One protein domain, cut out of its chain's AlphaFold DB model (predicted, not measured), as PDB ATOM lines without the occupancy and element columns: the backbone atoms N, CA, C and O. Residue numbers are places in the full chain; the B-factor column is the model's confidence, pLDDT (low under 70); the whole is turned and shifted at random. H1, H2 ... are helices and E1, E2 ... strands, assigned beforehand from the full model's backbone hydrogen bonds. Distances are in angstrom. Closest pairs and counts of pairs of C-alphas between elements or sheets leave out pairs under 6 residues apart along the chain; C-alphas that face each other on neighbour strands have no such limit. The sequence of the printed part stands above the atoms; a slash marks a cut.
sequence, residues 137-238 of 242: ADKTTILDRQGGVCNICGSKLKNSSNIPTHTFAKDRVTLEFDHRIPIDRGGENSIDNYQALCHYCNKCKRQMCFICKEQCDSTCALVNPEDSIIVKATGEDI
ATOM      1  N   ALA A 137     180.434 153.082 189.987       90.94
ATOM      2  CA  ALA A 137     180.471 154.256 189.120       90.94
ATOM      3  C   ALA A 137     181.044 153.910 187.738       90.94
ATOM      4  O   ALA A 137     180.391 154.195 186.739       90.94
ATOM      5  N   ASP A 138     182.177 153.200 187.679       93.50
ATOM      6  CA  ASP A 138     182.792 152.810 186.400       93.50
ATOM      7  C   ASP A 138     181.870 151.901 185.586       93.50
ATOM      8  O   ASP A 138     181.712 152.088 184.382       93.50
ATOM      9  N   LYS A 139     181.213 150.932 186.240       94.06
ATOM     10  CA  LYS A 139     180.241 150.041 185.584       94.06
ATOM     11  C   LYS A 139     179.091 150.822 184.961       94.06
ATOM     12  O   LYS A 139     178.705 150.516 183.835       94.06
ATOM     13  N   THR A 140     178.555 151.806 185.684       94.25
ATOM     14  CA  THR A 140     177.506 152.695 185.172       94.25
ATOM     15  C   THR A 140     178.026 153.505 183.992       94.25
ATOM     16  O   THR A 140     177.413 153.480 182.934       94.25
ATOM     17  N   THR A 141     179.206 154.119 184.110       96.31
ATOM     18  CA  THR A 141     179.821 154.891 183.022       96.31
ATOM     19  C   THR A 141     180.034 154.060 181.755       96.31
ATOM     20  O   THR A 141     179.701 154.524 180.668       96.31
ATOM     21  N   ILE A 142     180.551 152.832 181.866       96.31
ATOM     22  CA  ILE A 142     180.739 151.932 180.714       96.31
ATOM     23  C   ILE A 142     179.387 151.590 180.075       96.31
ATOM     24  O   ILE A 142     179.243 151.644 178.855       96.31
ATOM     25  N   LEU A 143     178.385 151.254 180.891       96.25
ATOM     26  CA  LEU A 143     177.069 150.862 180.398       96.25
ATOM     27  C   LEU A 143     176.327 152.030 179.726       96.25
ATOM     28  O   LEU A 143     175.700 151.823 178.688       96.25
ATOM     29  N   ASP A 144     176.438 153.239 180.281       95.75
ATOM     30  CA  ASP A 144     175.843 154.462 179.737       95.75
ATOM     31  C   ASP A 144     176.479 154.842 178.396       95.75
ATOM     32  O   ASP A 144     175.760 155.144 177.443       95.75
ATOM     33  N   ARG A 145     177.815 154.742 178.281       95.12
ATOM     34  CA  ARG A 145     178.541 154.942 177.009       95.12
ATOM     35  C   ARG A 145     178.038 154.009 175.904       95.12
ATOM     36  O   ARG A 145     178.016 154.400 174.745       95.12
ATOM     37  N   GLN A 146     177.610 152.802 176.270       95.81
ATOM     38  CA  GLN A 146     177.102 151.781 175.352       95.81
ATOM     39  C   GLN A 146     175.568 151.737 175.252       95.81
ATOM     40  O   GLN A 146     175.020 150.783 174.707       95.81
ATOM     41  N   GLY A 147     174.838 152.693 175.835       96.06
ATOM     42  CA  GLY A 147     173.371 152.721 175.770       96.06
ATOM     43  C   GLY A 147     172.674 151.501 176.393       96.06
ATOM     44  O   GLY A 147     171.556 151.157 176.006       96.06
ATOM     45  N   GLY A 148     173.317 150.813 177.342       96.44
ATOM     46  CA  GLY A 148     172.737 149.648 178.016       96.44
ATOM     47  C   GLY A 148     172.721 148.351 177.200       96.44
ATOM     48  O   GLY A 148     172.005 147.410 177.570       96.44
ATOM     49  N   VAL A 149     173.481 148.273 176.104       97.50
ATOM     50  CA  VAL A 149     173.532 147.092 175.228       97.50
ATOM     51  C   VAL A 149     174.910 146.426 175.191       97.50
ATOM     52  O   VAL A 149     175.929 147.005 175.564       97.50
ATOM     53  N   CYS A 150     174.927 145.162 174.765       98.00
ATOM     54  CA  CYS A 150     176.138 144.401 174.477       98.00
ATOM     55  C   CYS A 150     176.949 145.117 173.402       98.00
ATOM     56  O   CYS A 150     176.427 145.325 172.310       98.00
ATOM     57  N   ASN A 151     178.224 145.392 173.681       97.31
ATOM     58  CA  ASN A 151     179.087 146.109 172.744       97.31
ATOM     59  C   ASN A 151     179.339 145.361 171.432       97.31
ATOM     60  O   ASN A 151     179.752 145.965 170.459       97.31
ATOM     61  N   ILE A 152     179.131 144.040 171.420       96.81
ATOM     62  CA  ILE A 152     179.379 143.203 170.241       96.81
ATOM     63  C   ILE A 152     178.104 142.899 169.458       96.81
ATOM     64  O   ILE A 152     178.205 142.707 168.269       96.81
ATOM     65  N   CYS A 153     176.936 142.739 170.087       96.56
ATOM     66  CA  CYS A 153     175.752 142.222 169.369       96.56
ATOM     67  C   CYS A 153     174.455 142.990 169.649       96.56
ATOM     68  O   CYS A 153     173.362 142.426 169.537       96.56
ATOM     69  N   GLY A 154     174.557 144.185 170.234       96.25
ATOM     70  CA  GLY A 154     173.421 145.075 170.500       96.25
ATOM     71  C   GLY A 154     172.350 144.558 171.476       96.25
ATOM     72  O   GLY A 154     171.334 145.214 171.701       96.25
ATOM     73  N   SER A 155     172.528 143.385 172.091       96.94
ATOM     74  CA  SER A 155     171.523 142.811 172.994       96.94
ATOM     75  C   SER A 155     171.393 143.621 174.286       96.94
ATOM     76  O   SER A 155     172.396 143.955 174.911       96.94
ATOM     77  N   LYS A 156     170.157 143.885 174.730       97.50
ATOM     78  CA  LYS A 156     169.889 144.600 175.991       97.50
ATOM     79  C   LYS A 156     170.442 143.830 177.187       97.50
ATOM     80  O   LYS A 156     170.077 142.671 177.400       97.50
ATOM     81  N   LEU A 157     171.267 144.494 177.990       98.00
ATOM     82  CA  LEU A 157     171.933 143.880 179.132       98.00
ATOM     83  C   LEU A 157     171.127 144.057 180.419       98.00
ATOM     84  O   LEU A 157     170.478 145.075 180.655       98.00
ATOM     85  N   LYS A 158     171.171 143.037 181.273       96.44
ATOM     86  CA  LYS A 158     170.525 143.008 182.584       96.44
ATOM     87  C   LYS A 158     171.472 142.410 183.612       96.44
ATOM     88  O   LYS A 158     172.159 141.423 183.348       96.44
ATOM     89  N   ASN A 159     171.459 142.972 184.817       94.56
ATOM     90  CA  ASN A 159     172.117 142.351 185.962       94.56
ATOM     91  C   ASN A 159     171.538 140.956 186.210       94.56
ATOM     92  O   ASN A 159     170.322 140.777 186.155       94.56
ATOM     93  N   SER A 160     172.398 139.989 186.542       89.25
ATOM     94  CA  SER A 160     172.000 138.588 186.766       89.25
ATOM     95  C   SER A 160     170.870 138.429 187.791       89.25
ATOM     96  O   SER A 160     170.009 137.571 187.620       89.25
ATOM     97  N   SER A 161     170.842 139.280 188.824       90.75
ATOM     98  CA  SER A 161     169.795 139.312 189.856       90.75
ATOM     99  C   SER A 161     168.412 139.688 189.323       90.75
ATOM    100  O   SER A 161     167.407 139.347 189.935       90.75
ATOM    101  N   ASN A 162     168.355 140.385 188.187       93.81
ATOM    102  CA  ASN A 162     167.129 140.928 187.604       93.81
ATOM    103  C   ASN A 162     166.613 140.059 186.443       93.81
ATOM    104  O   ASN A 162     165.715 140.476 185.710       93.81
ATOM    105  N   ILE A 163     167.202 138.876 186.231       93.31
ATOM    106  CA  ILE A 163     166.829 137.959 185.151       93.31
ATOM    107  C   ILE A 163     166.062 136.767 185.739       93.31
ATOM    108  O   ILE A 163     166.651 135.990 186.497       93.31
ATOM    109  N   PRO A 164     164.784 136.563 185.367       95.50
ATOM    110  CA  PRO A 164     164.019 135.388 185.776       95.50
ATOM    111  C   PRO A 164     164.716 134.075 185.397       95.50
ATOM    112  O   PRO A 164     165.335 133.975 184.333       95.50
ATOM    113  N   THR A 165     164.575 133.047 186.238       89.50
ATOM    114  CA  THR A 165     165.244 131.742 186.077       89.50
ATOM    115  C   THR A 165     165.036 131.127 184.692       89.50
ATOM    116  O   THR A 165     165.996 130.649 184.094       89.50
ATOM    117  N   HIS A 166     163.819 131.204 184.148       93.12
ATOM    118  CA  HIS A 166     163.437 130.602 182.865       93.12
ATOM    119  C   HIS A 166     163.358 131.631 181.725       93.12
ATOM    120  O   HIS A 166     162.408 131.652 180.949       93.12
ATOM    121  N   THR A 167     164.350 132.517 181.634       93.75
ATOM    122  CA  THR A 167     164.455 133.481 180.528       93.75
ATOM    123  C   THR A 167     165.004 132.800 179.273       93.75
ATOM    124  O   THR A 167     166.099 132.234 179.302       93.75
ATOM    125  N   PHE A 168     164.273 132.883 178.157       95.56
ATOM    126  CA  PHE A 168     164.755 132.428 176.849       95.56
ATOM    127  C   PHE A 168     166.047 133.164 176.462       95.56
ATOM    128  O   PHE A 168     166.124 134.385 176.584       95.56
ATOM    129  N   ALA A 169     167.063 132.419 176.014       94.56
ATOM    130  CA  ALA A 169     168.381 132.950 175.655       94.56
ATOM    131  C   ALA A 169     169.021 133.840 176.747       94.56
ATOM    132  O   ALA A 169     169.616 134.875 176.449       94.56
ATOM    133  N   LYS A 170     168.925 133.426 178.021       95.38
ATOM    134  CA  LYS A 170     169.487 134.136 179.188       95.38
ATOM    135  C   LYS A 170     170.919 134.657 178.982       95.38
ATOM    136  O   LYS A 170     171.231 135.776 179.396       95.38
ATOM    137  N   ASP A 171     171.770 133.900 178.295       94.44
ATOM    138  CA  ASP A 171     173.169 134.272 178.047       94.44
ATOM    139  C   ASP A 171     173.326 135.498 177.135       94.44
ATOM    140  O   ASP A 171     174.341 136.189 177.200       94.44
ATOM    141  N   ARG A 172     172.323 135.806 176.303       96.62
ATOM    142  CA  ARG A 172     172.315 136.988 175.426       96.62
ATOM    143  C   ARG A 172     171.929 138.276 176.150       96.62
ATOM    144  O   ARG A 172     172.186 139.349 175.624       96.62
ATOM    145  N   VAL A 173     171.368 138.187 177.355       96.81
ATOM    146  CA  VAL A 173     170.945 139.361 178.142       96.81
ATOM    147  C   VAL A 173     171.707 139.522 179.455       96.81
ATOM    148  O   VAL A 173     171.639 140.574 180.080       96.81
ATOM    149  N   THR A 174     172.435 138.498 179.898       97.50
ATOM    150  CA  THR A 174     173.220 138.553 181.140       97.50
ATOM    151  C   THR A 174     174.424 139.479 180.981       97.50
ATOM    152  O   THR A 174     175.299 139.188 180.173       97.50
ATOM    153  N   LEU A 175     174.464 140.565 181.761       97.50
ATOM    154  CA  LEU A 175     175.541 141.561 181.781       97.50
ATOM    155  C   LEU A 175     176.847 140.986 182.343       97.50
ATOM    156  O   LEU A 175     176.883 140.515 183.481       97.50
ATOM    157  N   GLU A 176     177.928 141.131 181.583       95.94
ATOM    158  CA  GLU A 176     179.308 140.950 182.026       95.94
ATOM    159  C   GLU A 176     180.162 142.159 181.623       95.94
ATOM    160  O   GLU A 176     179.878 142.828 180.634       95.94
ATOM    161  N   PHE A 177     181.219 142.429 182.388       95.44
ATOM    162  CA  PHE A 177     182.241 143.412 182.032       95.44
ATOM    163  C   PHE A 177     183.542 142.671 181.758       95.44
ATOM    164  O   PHE A 177     183.954 141.833 182.568       95.44
ATOM    165  N   ASP A 178     184.176 142.980 180.635       93.06
ATOM    166  CA  ASP A 178     185.442 142.380 180.224       93.06
ATOM    167  C   ASP A 178     186.347 143.437 179.597       93.06
ATOM    168  O   ASP A 178     185.878 144.489 179.152       93.06
ATOM    169  N   HIS A 179     187.650 143.169 179.573       93.12
ATOM    170  CA  HIS A 179     188.594 144.067 178.921       93.12
ATOM    171  C   HIS A 179     188.438 144.010 177.395       93.12
ATOM    172  O   HIS A 179     188.243 142.933 176.833       93.12
ATOM    173  N   ARG A 180     188.576 145.138 176.694       95.50
ATOM    174  CA  ARG A 180     188.694 145.197 175.231       95.50
ATOM    175  C   ARG A 180     189.942 144.447 174.788       95.50
ATOM    176  O   ARG A 180     189.827 143.407 174.140       95.50
ATOM    177  N   ILE A 181     191.105 144.892 175.253       93.00
ATOM    178  CA  ILE A 181     192.382 144.187 175.129       93.00
ATOM    179  C   ILE A 181     192.622 143.405 176.428       93.00
ATOM    180  O   ILE A 181     192.697 144.019 177.494       93.00
ATOM    181  N   PRO A 182     192.733 142.066 176.386       85.75
ATOM    182  CA  PRO A 182     193.062 141.268 177.565       85.75
ATOM    183  C   PRO A 182     194.373 141.712 178.241       85.75
ATOM    184  O   PRO A 182     195.329 142.079 177.560       85.75
ATOM    185  N   ILE A 183     194.440 141.646 179.577       82.12
ATOM    186  CA  ILE A 183     195.635 142.042 180.354       82.12
ATOM    187  C   ILE A 183     196.878 141.239 179.942       82.12
ATOM    188  O   ILE A 183     197.958 141.795 179.775       82.12
ATOM    189  N   ASP A 184     196.720 139.937 179.705       74.81
ATOM    190  CA  ASP A 184     197.780 139.040 179.225       74.81
ATOM    191  C   ASP A 184     198.223 139.330 177.779       74.81
ATOM    192  O   ASP A 184     199.199 138.753 177.302       74.81
ATOM    193  N   ARG A 185     197.537 140.248 177.087       78.06
ATOM    194  CA  ARG A 185     197.857 140.734 175.739       78.06
ATOM    195  C   ARG A 185     198.232 142.217 175.706       78.06
ATOM    196  O   ARG A 185     198.167 142.831 174.645       78.06
ATOM    197  N   GLY A 186     198.630 142.782 176.846       81.38
ATOM    198  CA  GLY A 186     199.081 144.174 176.956       81.38
ATOM    199  C   GLY A 186     197.969 145.185 177.234       81.38
ATOM    200  O   GLY A 186     198.204 146.384 177.126       81.38
ATOM    201  N   GLY A 187     196.766 144.726 177.585       84.25
ATOM    202  CA  GLY A 187     195.691 145.604 178.031       84.25
ATOM    203  C   GLY A 187     195.929 146.173 179.430       84.25
ATOM    204  O   GLY A 187     196.599 145.567 180.265       84.25
ATOM    205  N   GLU A 188     195.313 147.318 179.709       86.50
ATOM    206  CA  GLU A 188     195.402 148.003 181.000       86.50
ATOM    207  C   GLU A 188     194.114 147.861 181.822       86.50
ATOM    208  O   GLU A 188     193.034 147.597 181.290       86.50
ATOM    209  N   ASN A 189     194.201 148.088 183.136       83.94
ATOM    210  CA  ASN A 189     193.036 148.191 184.025       83.94
ATOM    211  C   ASN A 189     192.466 149.624 184.047       83.94
ATOM    212  O   ASN A 189     192.194 150.168 185.116       83.94
ATOM    213  N   SER A 190     192.320 150.247 182.877       89.81
ATOM    214  CA  SER A 190     191.713 151.570 182.708       89.81
ATOM    215  C   SER A 190     190.260 151.435 182.260       89.81
ATOM    216  O   SER A 190     189.912 150.484 181.563       89.81
ATOM    217  N   ILE A 191     189.404 152.388 182.647       91.00
ATOM    218  CA  ILE A 191     187.975 152.382 182.290       91.00
ATOM    219  C   ILE A 191     187.747 152.286 180.774       91.00
ATOM    220  O   ILE A 191     186.803 151.634 180.334       91.00
ATOM    221  N   ASP A 192     188.644 152.870 179.978       92.25
ATOM    222  CA  ASP A 192     188.551 152.892 178.518       92.25
ATOM    223  C   ASP A 192     188.888 151.537 177.879       92.25
ATOM    224  O   ASP A 192     188.423 151.234 176.782       92.25
ATOM    225  N   ASN A 193     189.627 150.677 178.587       94.69
ATOM    226  CA  ASN A 193     189.877 149.305 178.161       94.69
ATOM    227  C   ASN A 193     188.780 148.334 178.626       94.69
ATOM    228  O   ASN A 193     188.961 147.129 178.501       94.69
ATOM    229  N   TYR A 194     187.644 148.793 179.155       95.69
ATOM    230  CA  TYR A 194     186.515 147.919 179.480       95.69
ATOM    231  C   TYR A 194     185.351 148.087 178.505       95.69
ATOM    232  O   TYR A 194     185.134 149.146 177.920       95.69
ATOM    233  N   GLN A 195     184.577 147.015 178.360       97.12
ATOM    234  CA  GLN A 195     183.314 146.994 177.628       97.12
ATOM    235  C   GLN A 195     182.289 146.108 178.345       97.12
ATOM    236  O   GLN A 195     182.638 145.115 178.994       97.12
ATOM    237  N   ALA A 196     181.011 146.462 178.227       97.81
ATOM    238  CA  ALA A 196     179.890 145.654 178.687       97.81
ATOM    239  C   ALA A 196     179.444 144.684 177.583       97.81
ATOM    240  O   ALA A 196     179.136 145.087 176.460       97.81
ATOM    241  N   LEU A 197     179.387 143.396 177.903       98.12
ATOM    242  CA  LEU A 197     179.038 142.318 176.983       98.12
ATOM    243  C   LEU A 197     177.905 141.472 177.557       98.12
ATOM    244  O   LEU A 197     177.704 141.406 178.771       98.12
ATOM    245  N   CYS A 198     177.184 140.768 176.685       98.12
ATOM    246  CA  CYS A 198     176.380 139.645 177.140       98.12
ATOM    247  C   CYS A 198     177.281 138.437 177.440       98.12
ATOM    248  O   CYS A 198     178.342 138.278 176.827       98.12
ATOM    249  N   HIS A 199     176.851 137.560 178.349       96.62
ATOM    250  CA  HIS A 199     177.592 136.348 178.715       96.62
ATOM    251  C   HIS A 199     178.005 135.515 177.490       96.62
ATOM    252  O   HIS A 199     179.140 135.038 177.414       96.62
ATOM    253  N   TYR A 200     177.114 135.382 176.500       96.50
ATOM    254  CA  TYR A 200     177.403 134.660 175.262       96.50
ATOM    255  C   TYR A 200     178.576 135.283 174.488       96.50
ATOM    256  O   TYR A 200     179.552 134.587 174.204       96.50
ATOM    257  N   CYS A 201     178.530 136.588 174.196       97.56
ATOM    258  CA  CYS A 201     179.602 137.260 173.457       97.56
ATOM    259  C   CYS A 201     180.912 137.275 174.249       97.56
ATOM    260  O   CYS A 201     181.968 137.049 173.662       97.56
ATOM    261  N   ASN A 202     180.864 137.439 175.577       96.44
ATOM    262  CA  ASN A 202     182.066 137.354 176.405       96.44
ATOM    263  C   ASN A 202     182.708 135.956 176.353       96.44
ATOM    264  O   ASN A 202     183.926 135.802 176.255       96.44
ATOM    265  N   LYS A 203     181.891 134.894 176.378       90.31
ATOM    266  CA  LYS A 203     182.372 133.518 176.203       90.31
ATOM    267  C   LYS A 203     183.021 133.316 174.832       90.31
ATOM    268  O   LYS A 203     184.136 132.797 174.793       90.31
ATOM    269  N   CYS A 204     182.374 133.747 173.751       92.06
ATOM    270  CA  CYS A 204     182.932 133.666 172.398       92.06
ATOM    271  C   CYS A 204     184.240 134.461 172.277       92.06
ATOM    272  O   CYS A 204     185.225 133.928 171.770       92.06
ATOM    273  N   LYS A 205     184.297 135.679 172.832       93.69
ATOM    274  CA  LYS A 205     185.513 136.501 172.884       93.69
ATOM    275  C   LYS A 205     186.669 135.753 173.536       93.69
ATOM    276  O   LYS A 205     187.730 135.644 172.934       93.69
ATOM    277  N   ARG A 206     186.464 135.161 174.720       86.50
ATOM    278  CA  ARG A 206     187.500 134.357 175.398       86.50
ATOM    279  C   ARG A 206     187.991 133.189 174.542       86.50
ATOM    280  O   ARG A 206     189.190 132.947 174.491       86.50
ATOM    281  N   GLN A 207     187.087 132.484 173.863       82.94
ATOM    282  CA  GLN A 207     187.448 131.361 172.988       82.94
ATOM    283  C   GLN A 207     188.278 131.815 171.780       82.94
ATOM    284  O   GLN A 207     189.289 131.189 171.472       82.94
ATOM    285  N   MET A 208     187.897 132.922 171.138       88.56
ATOM    286  CA  MET A 208     188.641 133.479 170.004       88.56
ATOM    287  C   MET A 208     189.996 134.044 170.437       88.56
ATOM    288  O   MET A 208     191.019 133.758 169.818       88.56
ATOM    289  N   CYS A 209     190.040 134.791 171.544       85.88
ATOM    290  CA  CYS A 209     191.287 135.300 172.109       85.88
ATOM    291  C   CYS A 209     192.231 134.171 172.537       85.88
ATOM    292  O   CYS A 209     193.436 134.354 172.459       85.88
ATOM    293  N   PHE A 210     191.733 133.005 172.952       79.50
ATOM    294  CA  PHE A 210     192.590 131.880 173.333       79.50
ATOM    295  C   PHE A 210     193.414 131.330 172.156       79.50
ATOM    296  O   PHE A 210     194.586 131.015 172.328       79.50
ATOM    297  N   ILE A 211     192.829 131.252 170.956       79.88
ATOM    298  CA  ILE A 211     193.507 130.713 169.760       79.88
ATOM    299  C   ILE A 211     194.263 131.773 168.944       79.88
ATOM    300  O   ILE A 211     195.034 131.432 168.048       79.88
ATOM    301  N   CYS A 212     194.031 133.058 169.223       80.44
ATOM    302  CA  CYS A 212     194.538 134.172 168.428       80.44
ATOM    303  C   CYS A 212     196.062 134.322 168.547       80.44
ATOM    304  O   CYS A 212     196.580 134.494 169.650       80.44
ATOM    305  N   LYS A 213     196.787 134.338 167.424       85.81
ATOM    306  CA  LYS A 213     198.248 134.563 167.394       85.81
ATOM    307  C   LYS A 213     198.648 135.979 166.968       85.81
ATOM    308  O   LYS A 213     199.821 136.320 167.033       85.81
ATOM    309  N   GLU A 214     197.672 136.785 166.564       89.44
ATOM    310  CA  GLU A 214     197.879 138.155 166.102       89.44
ATOM    311  C   GLU A 214     198.168 139.120 167.255       89.44
ATOM    312  O   GLU A 214     197.726 138.917 168.395       89.44
ATOM    313  N   GLN A 215     198.843 140.227 166.931       90.31
ATOM    314  CA  GLN A 215     198.949 141.371 167.832       90.31
ATOM    315  C   GLN A 215     197.546 141.915 168.140       90.31
ATOM    316  O   GLN A 215     196.744 142.159 167.231       90.31
ATOM    317  N   CYS A 216     197.234 142.071 169.428       91.19
ATOM    318  CA  CYS A 216     195.941 142.577 169.872       91.19
ATOM    319  C   CYS A 216     195.923 144.106 169.771       91.19
ATOM    320  O   CYS A 216     196.733 144.773 170.406       91.19
ATOM    321  N   ASP A 217     195.019 144.647 168.958       94.25
ATOM    322  CA  ASP A 217     194.868 146.081 168.715       94.25
ATOM    323  C   ASP A 217     193.416 146.420 168.326       94.25
ATOM    324  O   ASP A 217     192.553 145.538 168.224       94.25
ATOM    325  N   SER A 218     193.146 147.709 168.108       94.38
ATOM    326  CA  SER A 218     191.823 148.249 167.764       94.38
ATOM    327  C   SER A 218     191.296 147.820 166.391       94.38
ATOM    328  O   SER A 218     190.150 148.117 166.073       94.38
ATOM    329  N   THR A 219     192.073 147.095 165.580       96.25
ATOM    330  CA  THR A 219     191.588 146.585 164.286       96.25
ATOM    331  C   THR A 219     190.756 145.309 164.431       96.25
ATOM    332  O   THR A 219     190.152 144.859 163.463       96.25
ATOM    333  N   CYS A 220     190.681 144.721 165.630       97.25
ATOM    334  CA  CYS A 220     189.853 143.553 165.916       97.25
ATOM    335  C   CYS A 220     188.447 143.950 166.386       97.25
ATOM    336  O   CYS A 220     188.311 144.677 167.370       97.25
ATOM    337  N   ALA A 221     187.408 143.356 165.799       97.31
ATOM    338  CA  ALA A 221     186.010 143.559 166.195       97.31
ATOM    339  C   ALA A 221     185.710 143.162 167.654       97.31
ATOM    340  O   ALA A 221     184.755 143.634 168.253       97.31
ATOM    341  N   LEU A 222     186.534 142.309 168.275       96.69
ATOM    342  CA  LEU A 222     186.381 141.956 169.697       96.69
ATOM    343  C   LEU A 222     186.981 143.006 170.654       96.69
ATOM    344  O   LEU A 222     186.730 142.947 171.862       96.69
ATOM    345  N   VAL A 223     187.798 143.923 170.125       96.69
ATOM    346  CA  VAL A 223     188.448 145.028 170.848       96.69
ATOM    347  C   VAL A 223     187.695 146.335 170.600       96.69
ATOM    348  O   VAL A 223     187.418 147.070 171.547       96.69
ATOM    349  N   ASN A 224     187.361 146.613 169.338       95.62
ATOM    350  CA  ASN A 224     186.695 147.836 168.901       95.62
ATOM    351  C   ASN A 224     185.538 147.521 167.932       95.62
ATOM    352  O   ASN A 224     185.655 147.805 166.738       95.62
ATOM    353  N   PRO A 225     184.456 146.873 168.408       94.12
ATOM    354  CA  PRO A 225     183.298 146.521 167.575       94.12
ATOM    355  C   PRO A 225     182.602 147.737 166.946       94.12
ATOM    356  O   PRO A 225     181.856 147.582 165.986       94.12
ATOM    357  N   GLU A 226     182.847 148.940 167.465       93.19
ATOM    358  CA  GLU A 226     182.304 150.188 166.934       93.19
ATOM    359  C   GLU A 226     182.888 150.562 165.567       93.19
ATOM    360  O   GLU A 226     182.168 151.115 164.738       93.19
ATOM    361  N   ASP A 227     184.161 150.229 165.314       94.62
ATOM    362  CA  ASP A 227     184.866 150.599 164.076       94.62
ATOM    363  C   ASP A 227     185.445 149.394 163.313       94.62
ATOM    364  O   ASP A 227     186.052 149.563 162.254       94.62
ATOM    365  N   SER A 228     185.304 148.170 163.835       96.12
ATOM    366  CA  SER A 228     185.824 146.960 163.198       96.12
ATOM    367  C   SER A 228     184.797 145.838 163.138       96.12
ATOM    368  O   SER A 228     184.111 145.530 164.110       96.12
ATOM    369  N   ILE A 229     184.776 145.168 161.986       97.38
ATOM    370  CA  ILE A 229     183.918 144.018 161.685       97.38
ATOM    371  C   ILE A 229     184.699 142.705 161.575       97.38
ATOM    372  O   ILE A 229     184.092 141.650 161.441       97.38
ATOM    373  N   ILE A 230     186.035 142.745 161.648       97.62
ATOM    374  CA  ILE A 230     186.886 141.563 161.462       97.62
ATOM    375  C   ILE A 230     187.386 141.021 162.802       97.62
ATOM    376  O   ILE A 230     188.056 141.710 163.576       97.62
ATOM    377  N   VAL A 231     187.149 139.737 163.064       97.12
ATOM    378  CA  VAL A 231     187.763 139.014 164.184       97.12
ATOM    379  C   VAL A 231     189.166 138.562 163.781       97.12
ATOM    380  O   VAL A 231     189.329 137.555 163.097       97.12
ATOM    381  N   LYS A 232     190.214 139.258 164.250       95.38
ATOM    382  CA  LYS A 232     191.619 138.973 163.865       95.38
ATOM    383  C   LYS A 232     192.060 137.522 164.073       95.38
ATOM    384  O   LYS A 232     192.911 137.038 163.344       95.38
ATOM    385  N   ALA A 233     191.493 136.827 165.060       89.88
ATOM    386  CA  ALA A 233     191.854 135.443 165.360       89.88
ATOM    387  C   ALA A 233     191.593 134.479 164.189       89.88
ATOM    388  O   ALA A 233     192.304 133.486 164.046       89.88
ATOM    389  N   THR A 234     190.559 134.756 163.393       94.00
ATOM    390  CA  THR A 234     190.060 133.881 162.322       94.00
ATOM    391  C   THR A 234     189.976 134.579 160.966       94.00
ATOM    392  O   THR A 234     189.835 133.901 159.953       94.00
ATOM    393  N   GLY A 235     190.047 135.913 160.932       95.69
ATOM    394  CA  GLY A 235     189.757 136.718 159.746       95.69
ATOM    395  C   GLY A 235     188.265 136.784 159.397       95.69
ATOM    396  O   GLY A 235     187.926 137.216 158.301       95.69
ATOM    397  N   GLU A 236     187.378 136.338 160.292       96.81
ATOM    398  CA  GLU A 236     185.931 136.326 160.054       96.81
ATOM    399  C   GLU A 236     185.349 137.744 160.081       96.81
ATOM    400  O   GLU A 236     185.594 138.494 161.027       96.81
ATOM    401  N   ASP A 237     184.545 138.071 159.068       97.19
ATOM    402  CA  ASP A 237     183.655 139.233 159.057       97.19
ATOM    403  C   ASP A 237     182.369 138.897 159.820       97.19
ATOM    404  O   ASP A 237     181.689 137.922 159.498       97.19
ATOM    405  N   ILE A 238     182.068 139.688 160.850       96.06
ATOM    406  CA  ILE A 238     180.907 139.502 161.729       96.06
ATOM    407  C   ILE A 238     179.871 140.624 161.609       96.06
ATOM    408  O   ILE A 238     179.042 140.779 162.505       96.06
TER     409      ILE A 238
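Overview. This is residues 137 to 238 of the 242 residues of the protein "HNHc domain-containing protein" of Anaerococcus sp. HMSC065G05 (UniProt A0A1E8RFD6). With little regular structure, the domain has a small hairpin, E1 and E2, in its middle, H3 packed near E1, H1 packed on E2, and long loops around them. The printed 102 residues hold three named helices and two antiparallel strands, in order H1, H2, E1, E2, H3; the class is mixed, with 36 residues in named elements. It is compact, radius of gyration of the C-alphas 13.5 A, spans 39 by 29 by 23 A.

Along the chain. Find C-alpha 137 at (180.471, 154.256, 189.120): H1, residues 137 to 145, runs 12.3 A. Next come H2, 170 to 173, 5.5 A; E1, 175 to 179, 13.6 A; E2, 194 to 198, 13.3 A. H3, 199 to 211, runs 19.1 A to (193.507, 130.713, 169.760).

Arrangement. In hairpin E1 and E2, find N 176 and O 197 within hydrogen-bond range, 2.8 A. The closest C-alphas of H1 and E2, Leu 143 and Ala 196, are 6.2 A apart. H3 touches H2 with residues 199 to 201 alone; their closest C-alphas, His 199 and Asp 171, are 4.9 A apart. Of O i to N i+4 pairs, every one in H1 and 8 of 9 in H3 are within range; H2 is too short for any, with 1 of 1 O i to N i+3.

Size, cuts and confidence. The farthest C-alphas, His 166 and Gln 215, are 40.0 A apart. The printed part has no cut; links H1 to H2 and E1 to E2 are long; no printed residue is under 70 in pLDDT.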